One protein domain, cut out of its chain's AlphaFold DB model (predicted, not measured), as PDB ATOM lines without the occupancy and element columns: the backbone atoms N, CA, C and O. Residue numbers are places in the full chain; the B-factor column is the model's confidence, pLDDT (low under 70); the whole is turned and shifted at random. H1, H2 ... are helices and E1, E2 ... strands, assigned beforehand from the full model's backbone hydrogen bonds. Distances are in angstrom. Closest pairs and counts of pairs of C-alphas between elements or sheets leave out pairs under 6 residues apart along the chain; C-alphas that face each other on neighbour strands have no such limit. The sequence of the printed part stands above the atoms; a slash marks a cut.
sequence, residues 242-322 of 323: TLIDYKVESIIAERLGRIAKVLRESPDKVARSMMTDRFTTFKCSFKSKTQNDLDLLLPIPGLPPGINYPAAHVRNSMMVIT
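What this domain is: This is residues 242 to 322 of the 323 residues of an uncharacterized protein of Aureobasidium pullulans (UniProt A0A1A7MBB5). A small two-stranded hairpin, E1 and E2, has a pair of helices packed on each other at a steep angle to one side of it, with H1, the longest, near E2 and the last residue of H2, Met 274, close to Leu 298 of E1, while a third helix, H3, lies off beside E1 and comes closest to it at Phe 282 and Leu 296. A long loop, residues 300 to 317, joins the two strands and folds back beside E2, while residues 284 to 290 stick out beyond H3. The printed part has 81 residues with three named helices and two named strands, in the order H1, H2, H3, E1, E2; the sheet's order is E1, E2, antiparallel. The class is mostly helix, with under half of the residues in named elements. The whole is compact, with a radius of gyration of the C-alphas of 12.5 A and spans of 39 by 27 by 19 A.

Where its parts are: E1 is residues 296 to 299, 9.8 A from first to last C-alpha, and begins with C-alpha 296 at (96.179, 119.404, 151.156). E2 is residues 318 to 321, 9.2 A, and ends with C-alpha 321 at (92.150, 119.734, 154.017). H1 is residues 242 to 257, 22.2 A, and begins with C-alpha 242 at (82.866, 126.605, 140.593). H2 is residues 267 to 274, 10.5 A, and H3 is residues 277 to 284, 10.4 A.

How they stand to each other: E1 and E2 form a hairpin, antiparallel, with 151 degrees between their directions. N 298 and O 319 are 3.0 A apart and N 321 and O 296 2.8 A, both within hydrogen-bond range. Residues 314 to 315 pair briefly, antiparallel, with residues 318 to 319 of E2. H1 and E2 are near each other, with 7 pairs of C-alphas within 10 A. The closest C-alphas of H3 and E1, those of Phe 282 and Leu 296, are 7.1 A apart. Those of H2 and E1, Met 274 and Leu 298, are 6.6 A apart. H1 and H2 touch at a steep tilt of 54 degrees, opposite ways; their closest C-alphas, those of Ala 253 and Pro 267, are 5.0 A apart. H1 and H3 are near each other, with 6 pairs within 10 A, and H2 and H3 meet only through their link. H1 is apart from E1, and E2 is apart from H2 and H3. In H1, H2 and H3 every O i to N i+4 pair is within hydrogen-bond range.

The domain as a whole: The two C-alphas farthest apart, those of Lys 261 and Lys 289, are 39.3 A apart. The printed part has no cut. The links from H3 to E1, 11 residues, and from E1 to E2, 18 residues, are long. Residues 284 to 290 stand free. The mean pLDDT of the printed part is 85.7, and residues 287 to 294 are under 70.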
ATOM      1  N   THR A 242      82.852 125.431 139.700       84.38
ATOM      2  CA  THR A 242      82.866 126.605 140.593       84.38
ATOM      3  C   THR A 242      82.036 126.381 141.858       84.38
ATOM      4  O   THR A 242      82.398 126.878 142.919       84.38
ATOM      5  N   LEU A 243      80.978 125.559 141.810       85.94
ATOM      6  CA  LEU A 243      80.209 125.180 143.006       85.94
ATOM      7  C   LEU A 243      81.051 124.371 144.000       85.94
ATOM      8  O   LEU A 243      80.856 124.477 145.213       85.94
ATOM      9  N   ILE A 244      82.007 123.582 143.497       88.62
ATOM     10  CA  ILE A 244      82.981 122.875 144.336       88.62
ATOM     11  C   ILE A 244      83.879 123.901 145.030       88.62
ATOM     12  O   ILE A 244      84.097 123.801 146.237       88.62
ATOM     13  N   ASP A 245      84.344 124.902 144.283       88.56
ATOM     14  CA  ASP A 245      85.209 125.964 144.795       88.56
ATOM     15  C   ASP A 245      84.495 126.751 145.900       88.56
ATOM     16  O   ASP A 245      84.997 126.812 147.022       88.56
ATOM     17  N   TYR A 246      83.266 127.216 145.653       87.62
ATOM     18  CA  TYR A 246      82.446 127.898 146.660       87.62
ATOM     19  C   TYR A 246      82.223 127.057 147.915       87.62
ATOM     20  O   TYR A 246      82.280 127.565 149.040       87.62
ATOM     21  N   LYS A 247      81.973 125.752 147.752       89.94
ATOM     22  CA  LYS A 247      81.741 124.882 148.903       89.94
ATOM     23  C   LYS A 247      83.003 124.717 149.743       89.94
ATOM     24  O   LYS A 247      82.907 124.710 150.971       89.94
ATOM     25  N   VAL A 248      84.170 124.603 149.111       89.75
ATOM     26  CA  VAL A 248      85.448 124.523 149.826       89.75
ATOM     27  C   VAL A 248      85.814 125.862 150.466       89.75
ATOM     28  O   VAL A 248      86.202 125.856 151.633       89.75
ATOM     29  N   GLU A 249      85.617 126.992 149.782       91.81
ATOM     30  CA  GLU A 249      85.803 128.334 150.356       91.81
ATOM     31  C   GLU A 249      84.963 128.491 151.630       91.81
ATOM     32  O   GLU A 249      85.490 128.869 152.673       91.81
ATOM     33  N   SER A 250      83.688 128.087 151.590       92.12
ATOM     34  CA  SER A 250      82.792 128.106 152.752       92.12
ATOM     35  C   SER A 250      83.293 127.225 153.906       92.12
ATOM     36  O   SER A 250      83.269 127.653 155.061       92.12
ATOM     37  N   ILE A 251      83.810 126.024 153.617       92.00
ATOM     38  CA  ILE A 251      84.406 125.140 154.636       92.00
ATOM     39  C   ILE A 251      85.649 125.788 155.262       92.00
ATOM     40  O   ILE A 251      85.845 125.708 156.479       92.00
ATOM     41  N   ILE A 252      86.501 126.420 154.451       93.62
ATOM     42  CA  ILE A 252      87.691 127.131 154.929       93.62
ATOM     43  C   ILE A 252      87.266 128.317 155.800       93.62
ATOM     44  O   ILE A 252      87.764 128.440 156.918       93.62
ATOM     45  N   ALA A 253      86.313 129.134 155.349       94.50
ATOM     46  CA  ALA A 253      85.790 130.281 156.088       94.50
ATOM     47  C   ALA A 253      85.192 129.866 157.443       94.50
ATOM     48  O   ALA A 253      85.510 130.471 158.468       94.50
ATOM     49  N   GLU A 254      84.413 128.779 157.495       95.19
ATOM     50  CA  GLU A 254      83.857 128.245 158.746       95.19
ATOM     51  C   GLU A 254      84.968 127.844 159.732       95.19
ATOM     52  O   GLU A 254      84.928 128.183 160.920       95.19
ATOM     53  N   ARG A 255      86.003 127.150 159.244       94.75
ATOM     54  CA  ARG A 255      87.156 126.747 160.062       94.75
ATOM     55  C   ARG A 255      87.960 127.955 160.536       94.75
ATOM     56  O   ARG A 255      88.346 127.999 161.702       94.75
ATOM     57  N   LEU A 256      88.172 128.943 159.668       95.50
ATOM     58  CA  LEU A 256      88.821 130.211 160.000       95.50
ATOM     59  C   LEU A 256      88.012 131.018 161.023       95.50
ATOM     60  O   LEU A 256      88.600 131.641 161.904       95.50
ATOM     61  N   GLY A 257      86.679 130.937 160.994       95.50
ATOM     62  CA  GLY A 257      85.791 131.543 161.988       95.50
ATOM     63  C   GLY A 257      86.109 131.109 163.423       95.50
ATOM     64  O   GLY A 257      86.040 131.912 164.354       95.50
ATOM     65  N   ARG A 258      86.582 129.869 163.605       95.44
ATOM     66  CA  ARG A 258      87.007 129.327 164.912       95.44
ATOM     67  C   ARG A 258      88.278 129.994 165.449       95.44
ATOM     68  O   ARG A 258      88.546 129.917 166.646       95.44
ATOM     69  N   ILE A 259      89.045 130.657 164.582       94.25
ATOM     70  CA  ILE A 259      90.278 131.383 164.910       94.25
ATOM     71  C   ILE A 259      90.210 132.866 164.509       94.25
ATOM     72  O   ILE A 259      91.236 133.535 164.468       94.25
ATOM     73  N   ALA A 260      89.014 133.418 164.272       93.12
ATOM     74  CA  ALA A 260      88.839 134.773 163.737       93.12
ATOM     75  C   ALA A 260      89.573 135.860 164.543       93.12
ATOM     76  O   ALA A 260      90.081 136.818 163.974       93.12
ATOM     77  N   LYS A 261      89.700 135.685 165.867       92.56
ATOM     78  CA  LYS A 261      90.379 136.636 166.768       92.56
ATOM     79  C   LYS A 261      91.877 136.812 166.497       92.56
ATOM     80  O   LYS A 261      92.449 137.787 166.973       92.56
ATOM     81  N   VAL A 262      92.519 135.860 165.818       91.44
ATOM     82  CA  VAL A 262      93.958 135.914 165.504       91.44
ATOM     83  C   VAL A 262      94.233 136.251 164.039       91.44
ATOM     84  O   VAL A 262      95.393 136.394 163.658       91.44
ATOM     85  N   LEU A 263      93.187 136.364 163.218       91.25
ATOM     86  CA  LEU A 263      93.302 136.759 161.820       91.25
ATOM     87  C   LEU A 263      93.372 138.284 161.718       91.25
ATOM     88  O   LEU A 263      92.789 139.006 162.525       91.25
ATOM     89  N   ARG A 264      94.100 138.776 160.713       89.00
ATOM     90  CA  ARG A 264      94.170 140.215 160.410       89.00
ATOM     91  C   ARG A 264      92.941 140.711 159.653       89.00
ATOM     92  O   ARG A 264      92.637 141.896 159.702       89.00
ATOM     93  N   GLU A 265      92.266 139.805 158.961       89.75
ATOM     94  CA  GLU A 265      91.147 140.080 158.067       89.75
ATOM     95  C   GLU A 265      89.985 139.136 158.373       89.75
ATOM     96  O   GLU A 265      90.119 138.215 159.186       89.75
ATOM     97  N   SER A 266      88.831 139.359 157.739       91.94
ATOM     98  CA  SER A 266      87.678 138.483 157.934       91.94
ATOM     99  C   SER A 266      87.984 137.051 157.466       91.94
ATOM    100  O   SER A 266      88.712 136.866 156.485       91.94
ATOM    101  N   PRO A 267      87.409 136.025 158.124       93.31
ATOM    102  CA  PRO A 267      87.526 134.636 157.686       93.31
ATOM    103  C   PRO A 267      87.211 134.436 156.201       93.31
ATOM    104  O   PRO A 267      87.935 133.703 155.538       93.31
ATOM    105  N   ASP A 268      86.197 135.124 155.671       90.56
ATOM    106  CA  ASP A 268      85.802 135.035 154.261       90.56
ATOM    107  C   ASP A 268      86.882 135.576 153.316       90.56
ATOM    108  O   ASP A 268      87.217 134.938 152.320       90.56
ATOM    109  N   LYS A 269      87.491 136.726 153.645       87.69
ATOM    110  CA  LYS A 269      88.560 137.302 152.816       87.69
ATOM    111  C   LYS A 269      89.807 136.417 152.827       87.69
ATOM    112  O   LYS A 269      90.392 136.145 151.779       87.69
ATOM    113  N   VAL A 270      90.172 135.908 154.004       90.31
ATOM    114  CA  VAL A 270      91.296 134.975 154.145       90.31
ATOM    115  C   VAL A 270      91.006 133.674 153.389       90.31
ATOM    116  O   VAL A 270      91.869 133.214 152.647       90.31
ATOM    117  N   ALA A 271      89.793 133.120 153.492       91.25
ATOM    118  CA  ALA A 271      89.393 131.920 152.760       91.25
ATOM    119  C   ALA A 271      89.547 132.103 151.248       91.25
ATOM    120  O   ALA A 271      90.197 131.280 150.609       91.25
ATOM    121  N   ARG A 272      89.052 133.215 150.692       87.06
ATOM    122  CA  ARG A 272      89.175 133.522 149.263       87.06
ATOM    123  C   ARG A 272      90.624 133.558 148.785       87.06
ATOM    124  O   ARG A 272      90.954 132.930 147.786       87.06
ATOM    125  N   SER A 273      91.518 134.209 149.532       85.50
ATOM    126  CA  SER A 273      92.950 134.237 149.179       85.50
ATOM    127  C   SER A 273      93.622 132.852 149.239       85.50
ATOM    128  O   SER A 273      94.583 132.583 148.512       85.50
ATOM    129  N   MET A 274      93.094 131.934 150.057       87.44
ATOM    130  CA  MET A 274      93.563 130.547 150.147       87.44
ATOM    131  C   MET A 274      93.080 129.656 148.987       87.44
ATOM    132  O   MET A 274      93.646 128.576 148.800       87.44
ATOM    133  N   MET A 275      92.086 130.092 148.202       85.12
ATOM    134  CA  MET A 275      91.524 129.353 147.056       85.12
ATOM    135  C   MET A 275      92.341 129.487 145.758       85.12
ATOM    136  O   MET A 275      91.956 128.946 144.726       85.12
ATOM    137  N   THR A 276      93.485 130.173 145.809       74.38
ATOM    138  CA  THR A 276      94.404 130.384 144.678       74.38
ATOM    139  C   THR A 276      95.123 129.092 144.240       74.38
ATOM    140  O   THR A 276      94.868 128.014 144.781       74.38
ATOM    141  N   ASP A 277      96.030 129.188 143.254       70.06
ATOM    142  CA  ASP A 277      96.755 128.120 142.524       70.06
ATOM    143  C   ASP A 277      96.952 126.769 143.234       70.06
ATOM    144  O   ASP A 277      96.842 125.707 142.611       70.06
ATOM    145  N   ARG A 278      97.253 126.771 144.537       76.19
ATOM    146  CA  ARG A 278      97.467 125.557 145.333       76.19
ATOM    147  C   ARG A 278      96.199 124.712 145.479       76.19
ATOM    148  O   ARG A 278      96.277 123.490 145.333       76.19
ATOM    149  N   PHE A 279      95.050 125.336 145.737       82.06
ATOM    150  CA  PHE A 279      93.769 124.636 145.781       82.06
ATOM    151  C   PHE A 279      93.338 124.199 144.379       82.06
ATOM    152  O   PHE A 279      92.995 123.033 144.197       82.06
ATOM    153  N   THR A 280      93.443 125.073 143.373       77.19
ATOM    154  CA  THR A 280      93.107 124.731 141.979       77.19
ATOM    155  C   THR A 280      93.902 123.520 141.490       77.19
ATOM    156  O   THR A 280      93.329 122.565 140.966       77.19
ATOM    157  N   THR A 281      95.213 123.495 141.749       78.31
ATOM    158  CA  THR A 281      96.076 122.345 141.435       78.31
ATOM    159  C   THR A 281      95.612 121.088 142.165       78.31
ATOM    160  O   THR A 281      95.521 120.016 141.565       78.31
ATOM    161  N   PHE A 282      95.274 121.205 143.452       80.06
ATOM    162  CA  PHE A 282      94.777 120.079 144.230       80.06
ATOM    163  C   PHE A 282      93.459 119.528 143.680       80.06
ATOM    164  O   PHE A 282      93.381 118.321 143.445       80.06
ATOM    165  N   LYS A 283      92.474 120.392 143.400       84.75
ATOM    166  CA  LYS A 283      91.189 120.035 142.782       84.75
ATOM    167  C   LYS A 283      91.404 119.262 141.481       84.75
ATOM    168  O   LYS A 283      90.880 118.163 141.330       84.75
ATOM    169  N   CYS A 284      92.233 119.785 140.575       80.94
ATOM    170  CA  CYS A 284      92.521 119.139 139.290       80.94
ATOM    171  C   CYS A 284      93.300 117.816 139.425       80.94
ATOM    172  O   CYS A 284      93.246 116.977 138.532       80.94
ATOM    173  N   SER A 285      94.016 117.615 140.534       76.12
ATOM    174  CA  SER A 285      94.788 116.395 140.824       76.12
ATOM    175  C   SER A 285      94.039 115.354 141.673       76.12
ATOM    176  O   SER A 285      94.606 114.307 142.023       76.12
ATOM    177  N   PHE A 286      92.789 115.642 142.051       74.81
ATOM    178  CA  PHE A 286      91.998 114.806 142.946       74.81
ATOM    179  C   PHE A 286      91.795 113.408 142.332       74.81
ATOM    180  O   PHE A 286      91.422 113.278 141.169       74.81
ATOM    181  N   LYS A 287      92.084 112.348 143.105       66.00
ATOM    182  CA  LYS A 287      92.107 110.927 142.672       66.00
ATOM    183  C   LYS A 287      93.170 110.538 141.626       66.00
ATOM    184  O   LYS A 287      93.087 109.452 141.047       66.00
ATOM    185  N   SER A 288      94.205 111.351 141.401       66.31
ATOM    186  CA  SER A 288      95.384 110.883 140.657       66.31
ATOM    187  C   SER A 288      96.106 109.764 141.430       66.31
ATOM    188  O   SER A 288      96.338 109.872 142.637       66.31
ATOM    189  N   LYS A 289      96.468 108.672 140.734       61.59
ATOM    190  CA  LYS A 289      97.032 107.434 141.325       61.59
ATOM    191  C   LYS A 289      98.288 107.648 142.191       61.59
ATOM    192  O   LYS A 289      98.633 106.772 142.972       61.59
ATOM    193  N   THR A 290      98.970 108.783 142.053       59.53
ATOM    194  CA  THR A 290     100.217 109.136 142.747       59.53
ATOM    195  C   THR A 290     100.026 109.996 144.003       59.53
ATOM    196  O   THR A 290     101.003 110.251 144.699       59.53
ATOM    197  N   GLN A 291      98.804 110.438 144.324       55.38
ATOM    198  CA  GLN A 291      98.530 111.354 145.447       55.38
ATOM    199  C   GLN A 291      97.405 110.884 146.382       55.38
ATOM    200  O   GLN A 291      96.818 111.695 147.098       55.38
ATOM    201  N   ASN A 292      97.060 109.596 146.377       55.53
ATOM    202  CA  ASN A 292      95.897 109.102 147.122       55.53
ATOM    203  C   ASN A 292      95.969 109.302 148.650       55.53
ATOM    204  O   ASN A 292      94.913 109.312 149.270       55.53
ATOM    205  N   ASP A 293      97.149 109.576 149.221       60.75
ATOM    206  CA  ASP A 293      97.341 109.640 150.680       60.75
ATOM    207  C   ASP A 293      97.834 111.003 151.211       60.75
ATOM    208  O   ASP A 293      98.225 111.109 152.373       60.75
ATOM    209  N   LEU A 294      97.870 112.057 150.381       69.62
ATOM    210  CA  LEU A 294      98.380 113.368 150.807       69.62
ATOM    211  C   LEU A 294      97.249 114.374 151.039       69.62
ATOM    212  O   LEU A 294      96.589 114.821 150.095       69.62
ATOM    213  N   ASP A 295      97.088 114.772 152.302       80.81
ATOM    214  CA  ASP A 295      96.280 115.924 152.700       80.81
ATOM    215  C   ASP A 295      96.773 117.197 151.999       80.81
ATOM    216  O   ASP A 295      97.977 117.436 151.852       80.81
ATOM    217  N   LEU A 296      95.839 118.069 151.622       82.94
ATOM    218  CA  LEU A 296      96.179 119.404 151.156       82.94
ATOM    219  C   LEU A 296      96.508 120.292 152.354       82.94
ATOM    220  O   LEU A 296      95.701 120.484 153.263       82.94
ATOM    221  N   LEU A 297      97.700 120.880 152.316       87.00
ATOM    222  CA  LEU A 297      98.142 121.879 153.279       87.00
ATOM    223  C   LEU A 297      98.037 123.266 152.644       87.00
ATOM    224  O   LEU A 297      98.837 123.617 151.771       87.00
ATOM    225  N   LEU A 298      97.075 124.061 153.111       88.81
ATOM    226  CA  LEU A 298      96.893 125.450 152.690       88.81
ATOM    227  C   LEU A 298      97.491 126.398 153.736       88.81
ATOM    228  O   LEU A 298      97.069 126.352 154.890       88.81
ATOM    229  N   PRO A 299      98.470 127.242 153.378       89.75
ATOM    230  CA  PRO A 299      99.011 128.225 154.305       89.75
ATOM    231  C   PRO A 299      97.923 129.242 154.628       89.75
ATOM    232  O   PRO A 299      97.199 129.656 153.727       89.75
ATOM    233  N   ILE A 300      97.812 129.639 155.894       90.81
ATOM    234  CA  ILE A 300      96.867 130.686 156.286       90.81
ATOM    235  C   ILE A 300      97.611 132.029 156.290       90.81
ATOM    236  O   ILE A 300      98.533 132.204 157.097       90.81
ATOM    237  N   PRO A 301      97.249 132.980 155.410       88.31
ATOM    238  CA  PRO A 301      97.893 134.287 155.348       88.31
ATOM    239  C   PRO A 301      97.924 135.007 156.700       88.31
ATOM    240  O   PRO A 301      96.946 135.043 157.444       88.31
ATOM    241  N   GLY A 302      99.079 135.588 157.029       85.50
ATOM    242  CA  GLY A 302      99.261 136.388 158.242       85.50
ATOM    243  C   GLY A 302      99.485 135.605 159.542       85.50
ATOM    244  O   GLY A 302      99.803 136.239 160.552       85.50
ATOM    245  N   LEU A 303      99.391 134.269 159.544       89.62
ATOM    246  CA  LEU A 303      99.724 133.447 160.713       89.62
ATOM    247  C   LEU A 303     101.243 133.178 160.804       89.62
ATOM    248  O   LEU A 303     101.828 132.669 159.846       89.62
ATOM    249  N   PRO A 304     101.899 133.462 161.950       88.38
ATOM    250  CA  PRO A 304     103.293 133.072 162.180       88.38
ATOM    251  C   PRO A 304     103.497 131.555 162.057       88.38
ATOM    252  O   PRO A 304     102.573 130.822 162.405       88.38
ATOM    253  N   PRO A 305     104.671 131.050 161.633       88.38
ATOM    254  CA  PRO A 305     104.948 129.609 161.552       88.38
ATOM    255  C   PRO A 305     104.807 128.879 162.900       88.38
ATOM    256  O   PRO A 305     105.036 129.464 163.957       88.38
ATOM    257  N   GLY A 306     104.488 127.581 162.869       89.69
ATOM    258  CA  GLY A 306     104.480 126.723 164.063       89.69
ATOM    259  C   GLY A 306     103.197 126.741 164.898       89.69
ATOM    260  O   GLY A 306     103.135 126.059 165.921       89.69
ATOM    261  N   ILE A 307     102.161 127.474 164.485       91.62
ATOM    262  CA  ILE A 307     100.923 127.601 165.261       91.62
ATOM    263  C   ILE A 307      99.978 126.435 164.951       91.62
ATOM    264  O   ILE A 307      99.796 126.043 163.799       91.62
ATOM    265  N   ASN A 308      99.349 125.881 165.986       94.44
ATOM    266  CA  ASN A 308      98.377 124.801 165.850       94.44
ATOM    267  C   ASN A 308      97.028 125.233 166.424       94.44
ATOM    268  O   ASN A 308      96.954 125.695 167.561       94.44
ATOM    269  N   TYR A 309      95.960 125.003 165.662       94.38
ATOM    270  CA  TYR A 309      94.581 125.144 166.125       94.38
ATOM    271  C   TYR A 309      93.814 123.867 165.776       94.38
ATOM    272  O   TYR A 309      93.194 123.799 164.712       94.38
ATOM    273  N   PRO A 310      93.834 122.841 166.650       92.62
ATOM    274  CA  PRO A 310      93.178 121.561 166.379       92.62
ATOM    275  C   PRO A 310      91.686 121.709 166.059       92.62
ATOM    276  O   PRO A 310      91.199 121.099 165.114       92.62
ATOM    277  N   ALA A 311      90.985 122.607 166.762       90.19
ATOM    278  CA  ALA A 311      89.569 122.890 166.521       90.19
ATOM    279  C   ALA A 311      89.282 123.454 165.115       90.19
ATOM    280  O   ALA A 311      88.176 123.296 164.612       90.19
ATOM    281  N   ALA A 312      90.264 124.086 164.466       91.56
ATOM    282  CA  ALA A 312      90.174 124.597 163.097       91.56
ATOM    283  C   ALA A 312      90.927 123.716 162.081       91.56
ATOM    284  O   ALA A 312      91.044 124.088 160.916       91.56
ATOM    285  N   HIS A 313      91.436 122.554 162.514       93.81
ATOM    286  CA  HIS A 313      92.255 121.643 161.708       93.81
ATOM    287  C   HIS A 313      93.500 122.339 161.135       93.81
ATOM    288  O   HIS A 313      93.887 122.126 159.987       93.81
ATOM    289  N   VAL A 314      94.131 123.194 161.944       93.94
ATOM    290  CA  VAL A 314      95.357 123.910 161.577       93.94
ATOM    291  C   VAL A 314      96.552 123.250 162.246       93.94
ATOM    292  O   VAL A 314      96.589 123.133 163.475       93.94
ATOM    293  N   ARG A 315      97.544 122.865 161.440       93.62
ATOM    294  CA  ARG A 315      98.821 122.303 161.886       93.62
ATOM    295  C   ARG A 315      99.973 123.079 161.262       93.62
ATOM    296  O   ARG A 315     100.027 123.205 160.043       93.62
ATOM    297  N   ASN A 316     100.914 123.549 162.080       91.69
ATOM    298  CA  ASN A 316     102.062 124.347 161.629       91.69
ATOM    299  C   ASN A 316     101.645 125.539 160.737       91.69
ATOM    300  O   ASN A 316     102.242 125.785 159.693       91.69
ATOM    301  N   SER A 317     100.573 126.231 161.127       92.19
ATOM    302  CA  SER A 317     100.000 127.389 160.421       92.19
ATOM    303  C   SER A 317      99.455 127.086 159.023       92.19
ATOM    304  O   SER A 317      99.170 127.992 158.242       92.19
ATOM    305  N   MET A 318      99.259 125.799 158.734       91.81
ATOM    306  CA  MET A 318      98.615 125.294 157.531       91.81
ATOM    307  C   MET A 318      97.250 124.721 157.903       91.81
ATOM    308  O   MET A 318      97.153 123.884 158.804       91.81
ATOM    309  N   MET A 319      96.199 125.126 157.199       92.12
ATOM    310  CA  MET A 319      94.927 124.422 157.251       92.12
ATOM    311  C   MET A 319      95.069 123.079 156.535       92.12
ATOM    312  O   MET A 319      95.511 123.019 155.387       92.12
ATOM    313  N   VAL A 320      94.692 122.009 157.231       90.69
ATOM    314  CA  VAL A 320      94.705 120.647 156.705       90.69
ATOM    315  C   VAL A 320      93.340 120.347 156.089       90.69
ATOM    316  O   VAL A 320      92.327 120.249 156.791       90.69
ATOM    317  N   ILE A 321      93.308 120.209 154.768       84.50
ATOM    318  CA  ILE A 321      92.150 119.734 154.017       84.50
ATOM    319  C   ILE A 321      92.400 118.262 153.691       84.50
ATOM    320  O   ILE A 321      93.219 117.927 152.834       84.50
ATOM    321  N   THR A 322      91.718 117.390 154.426       77.44
ATOM    322  CA  THR A 322      91.749 115.945 154.203       77.44
ATOM    323  C   THR A 322      91.026 115.610 152.900       77.44
ATOM    324  O   THR A 322      89.995 116.227 152.612       77.44
TER     325      THR A 322